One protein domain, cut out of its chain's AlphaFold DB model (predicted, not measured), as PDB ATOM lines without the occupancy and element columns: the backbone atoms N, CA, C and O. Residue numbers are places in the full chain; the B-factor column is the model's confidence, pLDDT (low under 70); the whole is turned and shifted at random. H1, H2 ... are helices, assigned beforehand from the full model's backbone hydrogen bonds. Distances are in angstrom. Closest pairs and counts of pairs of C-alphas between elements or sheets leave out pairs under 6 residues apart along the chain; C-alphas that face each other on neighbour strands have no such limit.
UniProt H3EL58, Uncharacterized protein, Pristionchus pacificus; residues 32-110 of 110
ATOM      1  N   PRO A  32     164.379 188.207 196.274       93.69
ATOM      2  CA  PRO A  32     165.073 189.170 195.413       93.69
ATOM      3  C   PRO A  32     166.343 188.613 194.753       93.69
ATOM      4  O   PRO A  32     166.681 189.015 193.646       93.69
ATOM      5  N   GLU A  33     167.017 187.664 195.406       90.62
ATOM      6  CA  GLU A  33     168.221 186.998 194.900       90.62
ATOM      7  C   GLU A  33     167.898 185.890 193.875       90.62
ATOM      8  O   GLU A  33     168.558 185.783 192.843       90.62
ATOM      9  N   SER A  34     166.857 185.078 194.104       92.50
ATOM     10  CA  SER A  34     166.494 183.983 193.186       92.50
ATOM     11  C   SER A  34     165.773 184.452 191.921       92.50
ATOM     12  O   SER A  34     165.889 183.819 190.869       92.50
ATOM     13  N   ARG A  35     165.047 185.573 191.985       93.12
ATOM     14  CA  ARG A  35     164.323 186.145 190.842       93.12
ATOM     15  C   ARG A  35     165.211 186.428 189.615       93.12
ATOM     16  O   ARG A  35     164.857 185.939 188.539       93.12
ATOM     17  N   PRO A  36     166.336 187.165 189.710       93.31
ATOM     18  CA  PRO A  36     167.199 187.424 188.556       93.31
ATOM     19  C   PRO A  36     167.798 186.137 187.982       93.31
ATOM     20  O   PRO A  36     167.847 185.986 186.762       93.31
ATOM     21  N   PHE A  37     168.163 185.176 188.836       93.81
ATOM     22  CA  PHE A  37     168.645 183.870 188.387       93.81
ATOM     23  C   PHE A  37     167.595 183.139 187.534       93.81
ATOM     24  O   PHE A  37     167.888 182.702 186.422       93.81
ATOM     25  N   VAL A  38     166.350 183.037 188.011       92.81
ATOM     26  CA  VAL A  38     165.282 182.349 187.269       92.81
ATOM     27  C   VAL A  38     164.955 183.070 185.956       92.81
ATOM     28  O   VAL A  38     164.776 182.400 184.938       92.81
ATOM     29  N   MET A  39     164.936 184.410 185.944       92.12
ATOM     30  CA  MET A  39     164.765 185.193 184.709       92.12
ATOM     31  C   MET A  39     165.846 184.867 183.677       92.12
ATOM     32  O   MET A  39     165.529 184.649 182.507       92.12
ATOM     33  N   GLU A  40     167.109 184.801 184.104       90.75
ATOM     34  CA  GLU A  40     168.230 184.475 183.223       90.75
ATOM     35  C   GLU A  40     168.062 183.082 182.602       90.75
ATOM     36  O   GLU A  40     168.189 182.921 181.385       90.75
ATOM     37  N   VAL A  41     167.728 182.073 183.412       88.75
ATOM     38  CA  VAL A  41     167.546 180.693 182.936       88.75
ATOM     39  C   VAL A  41     166.371 180.589 181.962       88.75
ATOM     40  O   VAL A  41     166.501 179.955 180.912       88.75
ATOM     41  N   LEU A  42     165.239 181.235 182.267       87.31
ATOM     42  CA  LEU A  42     164.079 181.273 181.372       87.31
ATOM     43  C   LEU A  42     164.430 181.952 180.045       87.31
ATOM     44  O   LEU A  42     164.121 181.409 178.982       87.31
ATOM     45  N   HIS A  43     165.141 183.079 180.091       86.50
ATOM     46  CA  HIS A  43     165.588 183.772 178.890       86.50
ATOM     47  C   HIS A  43     166.505 182.883 178.036       86.50
ATOM     48  O   HIS A  43     166.219 182.676 176.855       86.50
ATOM     49  N   LYS A  44     167.534 182.260 178.630       82.50
ATOM     50  CA  LYS A  44     168.422 181.319 177.920       82.50
ATOM     51  C   LYS A  44     167.644 180.158 177.287       82.50
ATOM     52  O   LYS A  44     167.893 179.828 176.130       82.50
ATOM     53  N   SER A  45     166.657 179.596 177.990       76.94
ATOM     54  CA  SER A  45     165.815 178.510 177.458       76.94
ATOM     55  C   SER A  45     164.891 178.942 176.313       76.94
ATOM     56  O   SER A  45     164.575 178.138 175.440       76.94
ATOM     57  N   SER A  46     164.483 180.214 176.282       77.06
ATOM     58  CA  SER A  46     163.651 180.756 175.198       77.06
ATOM     59  C   SER A  46     164.442 180.980 173.906       77.06
ATOM     60  O   SER A  46     163.913 180.773 172.817       77.06
ATOM     61  N   VAL A  47     165.719 181.360 174.025       73.56
ATOM     62  CA  VAL A  47     166.623 181.606 172.890       73.56
ATOM     63  C   VAL A  47     167.243 180.308 172.376       73.56
ATOM     64  O   VAL A  47     167.537 180.177 171.191       73.56
ATOM     65  N   THR A  48     167.459 179.334 173.257       70.31
ATOM     66  CA  THR A  48     168.036 178.033 172.918       70.31
ATOM     67  C   THR A  48     167.063 176.938 173.355       70.31
ATOM     68  O   THR A  48     167.157 176.457 174.481       70.31
ATOM     69  N   PRO A  49     166.128 176.512 172.483       63.12
ATOM     70  CA  PRO A  49     165.124 175.499 172.827       63.12
ATOM     71  C   PRO A  49     165.719 174.152 173.271       63.12
ATOM     72  O   PRO A  49     165.036 173.353 173.906       63.12
ATOM     73  N   SER A  50     166.989 173.889 172.935       65.00
ATOM     74  CA  SER A  50     167.731 172.696 173.345       65.00
ATOM     75  C   SER A  50     168.411 172.806 174.716       65.00
ATOM     76  O   SER A  50     168.931 171.804 175.209       65.00
ATOM     77  N   PHE A  51     168.357 173.976 175.362       62.88
ATOM     78  CA  PHE A  51     168.958 174.225 176.670       62.88
ATOM     79  C   PHE A  51     168.349 173.272 177.710       62.88
ATOM     80  O   PHE A  51     167.156 173.338 177.997       62.88
ATOM     81  N   PHE A  52     169.164 172.346 178.232       64.00
ATOM     82  CA  PHE A  52     168.767 171.195 179.067       64.00
ATOM     83  C   PHE A  52     167.916 170.090 178.401       64.00
ATOM     84  O   PHE A  52     167.505 169.150 179.084       64.00
ATOM     85  N   ALA A  53     167.654 170.155 177.093       66.06
ATOM     86  CA  ALA A  53     166.807 169.185 176.393       66.06
ATOM     87  C   ALA A  53     167.571 167.938 175.927       66.06
ATOM     88  O   ALA A  53     167.007 166.845 175.890       66.06
ATOM     89  N   ARG A  54     168.848 168.092 175.555       67.56
ATOM     90  CA  ARG A  54     169.699 166.989 175.091       67.56
ATOM     91  C   ARG A  54     170.765 166.665 176.115       67.56
ATOM     92  O   ARG A  54     171.342 167.550 176.739       67.56
ATOM     93  N   GLU A  55     171.066 165.381 176.233       63.62
ATOM     94  CA  GLU A  55     172.061 164.893 177.179       63.62
ATOM     95  C   GLU A  55     173.466 165.458 176.904       63.62
ATOM     96  O   GLU A  55     174.183 165.799 177.842       63.62
ATOM     97  N   SER A  56     173.817 165.659 175.629       65.19
ATOM     98  CA  SER A  56     175.058 166.316 175.198       65.19
ATOM     99  C   SER A  56     175.146 167.798 175.578       65.19
ATOM    100  O   SER A  56     176.239 168.352 175.618       65.19
ATOM    101  N   GLU A  57     174.022 168.454 175.879       68.19
ATOM    102  CA  GLU A  57     173.992 169.869 176.267       68.19
ATOM    103  C   GLU A  57     174.052 170.081 177.781       68.19
ATOM    104  O   GLU A  57     174.250 171.204 178.248       68.19
ATOM    105  N   LEU A  58     173.957 169.003 178.566       66.56
ATOM    106  CA  LEU A  58     174.090 169.058 180.024       66.56
ATOM    107  C   LEU A  58     175.518 169.386 180.481       66.56
ATOM    108  O   LEU A  58     175.702 169.851 181.600       66.56
ATOM    109  N   THR A  59     176.515 169.170 179.622       68.56
ATOM    110  CA  THR A  59     177.931 169.493 179.868       68.56
ATOM    111  C   THR A  59     178.409 170.706 179.066       68.56
ATOM    112  O   THR A  59     179.604 170.968 178.996       68.56
ATOM    113  N   ASN A  60     177.495 171.439 178.423       78.44
ATOM    114  CA  ASN A  60     177.833 172.683 177.736       78.44
ATOM    115  C   ASN A  60     178.230 173.753 178.770       78.44
ATOM    116  O   ASN A  60     177.583 173.875 179.810       78.44
ATOM    117  N   GLU A  61     179.242 174.564 178.465       79.62
ATOM    118  CA  GLU A  61     179.715 175.680 179.294       79.62
ATOM    119  C   GLU A  61     178.579 176.586 179.788       79.62
ATOM    120  O   GLU A  61     178.547 176.950 180.960       79.62
ATOM    121  N   LYS A  62     177.590 176.887 178.935       80.75
ATOM    122  CA  LYS A  62     176.426 177.710 179.318       80.75
ATOM    123  C   LYS A  62     175.572 177.049 180.401       80.75
ATOM    124  O   LYS A  62     175.011 177.728 181.258       80.75
ATOM    125  N   THR A  63     175.453 175.727 180.346       80.94
ATOM    126  CA  THR A  63     174.729 174.929 181.336       80.94
ATOM    127  C   THR A  63     175.514 174.876 182.645       80.94
ATOM    128  O   THR A  63     174.946 175.082 183.717       80.94
ATOM    129  N   VAL A  64     176.832 174.681 182.561       83.19
ATOM    130  CA  VAL A  64     177.747 174.699 183.710       83.19
ATOM    131  C   VAL A  64     177.730 176.059 184.410       83.19
ATOM    132  O   VAL A  64     177.640 176.111 185.633       83.19
ATOM    133  N   GLU A  65     177.742 177.163 183.661       87.00
ATOM    134  CA  GLU A  65     177.643 178.525 184.198       87.00
ATOM    135  C   GLU A  65     176.364 178.709 185.031       87.00
ATOM    136  O   GLU A  65     176.415 179.230 186.147       87.00
ATOM    137  N   VAL A  66     175.221 178.223 184.534       88.62
ATOM    138  CA  VAL A  66     173.949 178.256 185.274       88.62
ATOM    139  C   VAL A  66     174.031 177.436 186.560       88.62
ATOM    140  O   VAL A  66     173.555 177.891 187.599       88.62
ATOM    141  N   VAL A  67     174.663 176.261 186.532       89.06
ATOM    142  CA  VAL A  67     174.858 175.447 187.742       89.06
ATOM    143  C   VAL A  67     175.756 176.161 188.751       89.06
ATOM    144  O   VAL A  67     175.414 176.209 189.929       89.06
ATOM    145  N   LYS A  68     176.856 176.781 188.312       88.81
ATOM    146  CA  LYS A  68     177.734 177.573 189.188       88.81
ATOM    147  C   LYS A  68     176.984 178.727 189.842       88.81
ATOM    148  O   LYS A  68     177.093 178.920 191.050       88.81
ATOM    149  N   LYS A  69     176.193 179.475 189.064       91.31
ATOM    150  CA  LYS A  69     175.344 180.554 189.589       91.31
ATOM    151  C   LYS A  69     174.334 180.020 190.599       91.31
ATOM    152  O   LYS A  69     174.211 180.592 191.672       91.31
ATOM    153  N   PHE A  70     173.684 178.893 190.301       91.81
ATOM    154  CA  PHE A  70     172.746 178.250 191.220       91.81
ATOM    155  C   PHE A  70     173.407 177.846 192.542       91.81
ATOM    156  O   PHE A  70     172.843 178.082 193.604       91.81
ATOM    157  N   LEU A  71     174.608 177.260 192.496       90.31
ATOM    158  CA  LEU A  71     175.345 176.834 193.690       90.31
ATOM    159  C   LEU A  71     175.763 178.011 194.585       90.31
ATOM    160  O   LEU A  71     175.830 177.829 195.801       90.31
ATOM    161  N   LYS A  72     175.991 179.193 194.001       92.56
ATOM    162  CA  LYS A  72     176.344 180.432 194.713       92.56
ATOM    163  C   LYS A  72     175.158 181.123 195.396       92.56
ATOM    164  O   LYS A  72     175.395 182.001 196.217       92.56
ATOM    165  N   LEU A  73     173.918 180.747 195.073       93.06
ATOM    166  CA  LEU A  73     172.733 181.293 195.740       93.06
ATOM    167  C   LEU A  73     172.677 180.865 197.211       93.06
ATOM    168  O   LEU A  73     173.151 179.781 197.567       93.06
ATOM    169  N   SER A  74     172.014 181.666 198.043       95.00
ATOM    170  CA  SER A  74     171.665 181.248 199.404       95.00
ATOM    171  C   SER A  74     170.795 179.979 199.420       95.00
ATOM    172  O   SER A  74     170.034 179.699 198.486       95.00
ATOM    173  N   GLU A  75     170.879 179.199 200.502       93.94
ATOM    174  CA  GLU A  75     170.045 177.998 200.679       93.94
ATOM    175  C   GLU A  75     168.550 178.328 200.697       93.94
ATOM    176  O   GLU A  75     167.742 177.576 200.149       93.94
ATOM    177  N   GLU A  76     168.185 179.495 201.236       93.25
ATOM    178  CA  GLU A  76     166.823 180.019 201.154       93.25
ATOM    179  C   GLU A  76     166.400 180.183 199.688       93.25
ATOM    180  O   GLU A  76     165.432 179.562 199.244       93.25
ATOM    181  N   SER A  77     167.168 180.934 198.893       94.44
ATOM    182  CA  SER A  77     166.897 181.146 197.467       94.44
ATOM    183  C   SER A  77     166.808 179.836 196.677       94.44
ATOM    184  O   SER A  77     165.890 179.665 195.869       94.44
ATOM    185  N   LYS A  78     167.698 178.870 196.936       94.06
ATOM    186  CA  LYS A  78     167.618 177.524 196.339       94.06
ATOM    187  C   LYS A  78     166.328 176.803 196.736       94.06
ATOM    188  O   LYS A  78     165.711 176.159 195.882       94.06
ATOM    189  N   GLY A  79     165.899 176.929 197.991       93.94
ATOM    190  CA  GLY A  79     164.639 176.389 198.504       93.94
ATOM    191  C   GLY A  79     163.416 176.955 197.779       93.94
ATOM    192  O   GLY A  79     162.574 176.192 197.300       93.94
ATOM    193  N   TYR A  80     163.360 178.277 197.599       94.31
ATOM    194  CA  TYR A  80     162.296 178.946 196.843       94.31
ATOM    195  C   TYR A  80     162.263 178.505 195.373       94.31
ATOM    196  O   TYR A  80     161.197 178.173 194.842       94.31
ATOM    197  N   ILE A  81     163.423 178.413 194.715       94.19
ATOM    198  CA  ILE A  81     163.505 177.907 193.335       94.19
ATOM    199  C   ILE A  81     163.012 176.458 193.268       94.19
ATOM    200  O   ILE A  81     162.225 176.122 192.384       94.19
ATOM    201  N   ARG A  82     163.403 175.605 194.221       94.44
ATOM    202  CA  ARG A  82     162.957 174.206 194.288       94.44
ATOM    203  C   ARG A  82     161.444 174.086 194.451       94.44
ATOM    204  O   ARG A  82     160.842 173.225 193.810       94.44
ATOM    205  N   ALA A  83     160.839 174.941 195.273       94.00
ATOM    206  CA  ALA A  83     159.403 174.934 195.521       94.00
ATOM    207  C   ALA A  83     158.593 175.376 194.289       94.00
ATOM    208  O   ALA A  83     157.601 174.739 193.932       94.00
ATOM    209  N   TYR A  84     159.017 176.444 193.607       94.06
ATOM    210  CA  TYR A  84     158.211 177.070 192.548       94.06
ATOM    211  C   TYR A  84     158.613 176.659 191.121       94.06
ATOM    212  O   TYR A  84     157.767 176.633 190.213       94.06
ATOM    213  N   PHE A  85     159.864 176.239 190.927       92.38
ATOM    214  CA  PHE A  85     160.444 175.796 189.655       92.38
ATOM    215  C   PHE A  85     161.088 174.394 189.757       92.38
ATOM    216  O   PHE A  85     162.229 174.199 189.336       92.38
ATOM    217  N   PRO A  86     160.352 173.359 190.214       90.94
ATOM    218  CA  PRO A  86     160.921 172.036 190.502       90.94
ATOM    219  C   PRO A  86     161.565 171.355 189.284       90.94
ATOM    220  O   PRO A  86     162.562 170.648 189.425       90.94
ATOM    221  N   ARG A  87     161.044 171.585 188.069       87.44
ATOM    222  CA  ARG A  87     161.654 171.058 186.834       87.44
ATOM    223  C   ARG A  87     163.029 171.668 186.562       87.44
ATOM    224  O   ARG A  87     163.943 170.936 186.205       87.44
ATOM    225  N   MET A  88     163.188 172.976 186.771       88.19
ATOM    226  CA  MET A  88     164.479 173.656 186.624       88.19
ATOM    227  C   MET A  88     165.489 173.087 187.621       88.19
ATOM    228  O   MET A  88     166.583 172.684 187.236       88.19
ATOM    229  N   THR A  89     165.086 172.957 188.887       88.81
ATOM    230  CA  THR A  89     165.922 172.360 189.932       88.81
ATOM    231  C   THR A  89     166.306 170.921 189.604       88.81
ATOM    232  O   THR A  89     167.464 170.549 189.764       88.81
ATOM    233  N   SER A  90     165.378 170.112 189.085       88.88
ATOM    234  CA  SER A  90     165.678 168.741 188.662       88.88
ATOM    235  C   SER A  90     166.739 168.683 187.560       88.88
ATOM    236  O   SER A  90     167.597 167.803 187.600       88.88
ATOM    237  N   LEU A  91     166.698 169.599 186.591       86.31
ATOM    238  CA  LEU A  91     167.681 169.656 185.508       86.31
ATOM    239  C   LEU A  91     169.058 170.080 186.023       86.31
ATOM    240  O   LEU A  91     170.054 169.450 185.676       86.31
ATOM    241  N   ILE A  92     169.108 171.068 186.917       87.88
ATOM    242  CA  ILE A  92     170.347 171.489 187.582       87.88
ATOM    243  C   ILE A  92     170.963 170.323 188.369       87.88
ATOM    244  O   ILE A  92     172.149 170.037 188.215       87.88
ATOM    245  N   TRP A  93     170.158 169.579 189.134       86.56
ATOM    246  CA  TRP A  93     170.632 168.404 189.872       86.56
ATOM    247  C   TRP A  93     171.168 167.291 188.974       86.56
ATOM    248  O   TRP A  93     172.149 166.644 189.334       86.56
ATOM    249  N   ARG A  94     170.578 167.077 187.793       85.50
ATOM    250  CA  ARG A  94     171.116 166.110 186.821       85.50
ATOM    251  C   ARG A  94     172.521 166.490 186.365       85.50
ATOM    252  O   ARG A  94     173.364 165.606 186.236       85.50
ATOM    253  N   VAL A  95     172.778 167.779 186.143       83.94
ATOM    254  CA  VAL A  95     174.113 168.263 185.772       83.94
ATOM    255  C   VAL A  95     175.081 168.080 186.934       83.94
ATOM    256  O   VAL A  95     176.125 167.465 186.748       83.94
ATOM    257  N   ILE A  96     174.706 168.519 188.140       84.56
ATOM    258  CA  ILE A  96     175.516 168.343 189.356       84.56
ATOM    259  C   ILE A  96     175.907 166.871 189.516       84.56
ATOM    260  O   ILE A  96     177.091 166.546 189.483       84.56
ATOM    261  N   ASN A  97     174.936 165.959 189.583       82.94
ATOM    262  CA  ASN A  97     175.207 164.536 189.781       82.94
ATOM    263  C   ASN A  97     176.140 163.971 188.706       82.94
ATOM    264  O   ASN A  97     177.014 163.173 189.017       82.94
ATOM    265  N   ARG A  98     176.012 164.412 187.450       77.88
ATOM    266  CA  ARG A  98     176.892 163.961 186.368       77.88
ATOM    267  C   ARG A  98     178.346 164.387 186.580       77.88
ATOM    268  O   ARG A  98     179.237 163.571 186.374       77.88
ATOM    269  N   TYR A  99     178.588 165.631 186.983       72.62
ATOM    270  CA  TYR A  99     179.940 166.148 187.222       72.62
ATOM    271  C   TYR A  99     180.580 165.540 188.476       72.62
ATOM    272  O   TYR A  99     181.762 165.202 188.452       72.62
ATOM    273  N   TYR A 100     179.796 165.331 189.538       67.12
ATOM    274  CA  TYR A 100     180.267 164.665 190.755       67.12
ATOM    275  C   TYR A 100     180.570 163.177 190.512       67.12
ATOM    276  O   TYR A 100     181.630 162.701 190.906       67.12
ATOM    277  N   VAL A 101     179.710 162.455 189.782       62.34
ATOM    278  CA  VAL A 101     179.947 161.043 189.415       62.34
ATOM    279  C   VAL A 101     181.157 160.887 188.486       62.34
ATOM    280  O   VAL A 101     181.845 159.874 188.542       62.34
ATOM    281  N   ARG A 102     181.451 161.886 187.646       64.12
ATOM    282  CA  ARG A 102     182.612 161.879 186.739       64.12
ATOM    283  C   ARG A 102     183.902 162.430 187.362       64.12
ATOM    284  O   ARG A 102     184.893 162.551 186.651       64.12
ATOM    285  N   GLY A 103     183.910 162.775 188.652       61.22
ATOM    286  CA  GLY A 103     185.102 163.289 189.341       61.22
ATOM    287  C   GLY A 103     185.540 164.700 188.917       61.22
ATOM    288  O   GLY A 103     186.635 165.131 189.269       61.22
ATOM    289  N   GLN A 104     184.695 165.451 188.203       60.09
ATOM    290  CA  GLN A 104     184.975 166.818 187.731       60.09
ATOM    291  C   GLN A 104     184.524 167.894 188.738       60.09
ATOM    292  O   GLN A 104     184.176 169.014 188.373       60.09
ATOM    293  N   GLU A 105     184.526 167.579 190.035       59.34
ATOM    294  CA  GLU A 105     184.005 168.456 191.095       59.34
ATOM    295  C   GLU A 105     184.705 169.828 191.141       59.34
ATOM    296  O   GLU A 105     184.060 170.857 191.361       59.34
ATOM    297  N   LYS A 106     186.017 169.861 190.868       60.34
ATOM    298  CA  LYS A 106     186.808 171.103 190.835       60.34
ATOM    299  C   LYS A 106     186.307 172.090 189.779       60.34
ATOM    300  O   LYS A 106     186.377 173.295 189.997       60.34
ATOM    301  N   GLU A 107     185.752 171.605 188.670       61.75
ATOM    302  CA  GLU A 107     185.257 172.466 187.592       61.75
ATOM    303  C   GLU A 107     183.992 173.230 187.989       61.75
ATOM    304  O   GLU A 107     183.773 174.316 187.462       61.75
ATOM    305  N   LEU A 108     183.186 172.708 188.922       62.44
ATOM    306  CA  LEU A 108     181.970 173.368 189.416       62.44
ATOM    307  C   LEU A 108     182.227 174.339 190.576       62.44
ATOM    308  O   LEU A 108     181.410 175.230 190.801       62.44
ATOM    309  N   ARG A 109     183.327 174.159 191.319       59.31
ATOM    310  CA  ARG A 109     183.672 174.978 192.495       59.31
ATOM    311  C   ARG A 109     184.499 176.229 192.161       59.31
ATOM    312  O   ARG A 109     184.470 177.169 192.952       59.31
ATOM    313  N   ASN A 110     185.187 176.246 191.015       55.31
ATOM    314  CA  ASN A 110     185.938 177.398 190.485       55.31
ATOM    315  C   ASN A 110     185.023 178.364 189.719       55.31
ATOM    316  O   ASN A 110     185.108 179.591 189.926       55.31
TER     317      ASN A 110
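What this domain is: This is residues 32 to 110 of the 110 residues of an uncharacterized protein of Pristionchus pacificus (UniProt H3EL58). The longest helix, H4, crosses one side of H2 about perpendicular to it, and H1 runs antiparallel to H2 as the loosely joined partner of a helical hairpin. H3 sits at the end of that hairpin where H1 begins, joining H2 to H4 by turning a corner, and the short H5 folds back onto H2 after H4. The printed part has 79 residues with five named helices, H1 to H5 in chain order, and no named strand; the class is all helix. It is compact, with a radius of gyration of the C-alphas of 12.0 A and spans of 33 by 27 by 19 A.

How they stand to each other: Start at H4, residues 86 to 101, and look at its residues 92 to 96, which alone touch residues 64 to 67 of H2, residues 61 to 72. The closest C-alphas there, those of Val 67 and Ile 92, are 6.0 A apart, and the two lines are about perpendicular at 78 degrees. H2 is the hub, touching three other helices. One is H5, residues 105 to 109, where the closest C-alphas, those of Lys 68 and Leu 108, are 6.0 A apart. Another is H1, residues 34 to 47, which forms a hairpin with H2: they only just touch, with 3 pairs of C-alphas within 8 A, the closest being Val 41 and Val 66 at 7.2 A, at a shallow tilt of 12 degrees, opposite ways. H3, residues 75 to 84, touches residues 34 to 38 of H1 at a steep tilt of 50 degrees, the same way; the closest C-alphas, Ser 34 and Ser 77, are 5.2 A apart. H3 and H4 touch only at the corner, and only just, with 3 pairs; the closest C-alphas, Arg 82 and Thr 89, are 5.6 A apart. H1 and H4 are apart, as are H1 and H5, and H3 and H5. The helix packing is mostly crossed, only just: 1 of 3 touching pairs given a tilt is shallow. In H1 to H5 every O i to N i+4 pair is within hydrogen-bond range.

Where its parts are: Find C-alpha 86 at (160.921, 172.036, 190.502); from there H4 runs 22.0 A to C-alpha 101. H1 begins at C-alpha 34, (166.494, 183.983, 193.186), and is 20.4 A long. H2 measures 16.5 A, H3 14.4 A and H5 6.7 A, ending at C-alpha 109, (183.672, 174.978, 192.495).

The domain as a whole: The C-alphas of Pro 32 and Arg 102 are the two farthest apart, at 33.6 A. The printed part has no cut. H1 to H2 is a long link, residues 48 to 60; the other links are tight. The mean pLDDT of the printed part is 81.1, and residues 49 to 59 and 100 to 110 are under 70.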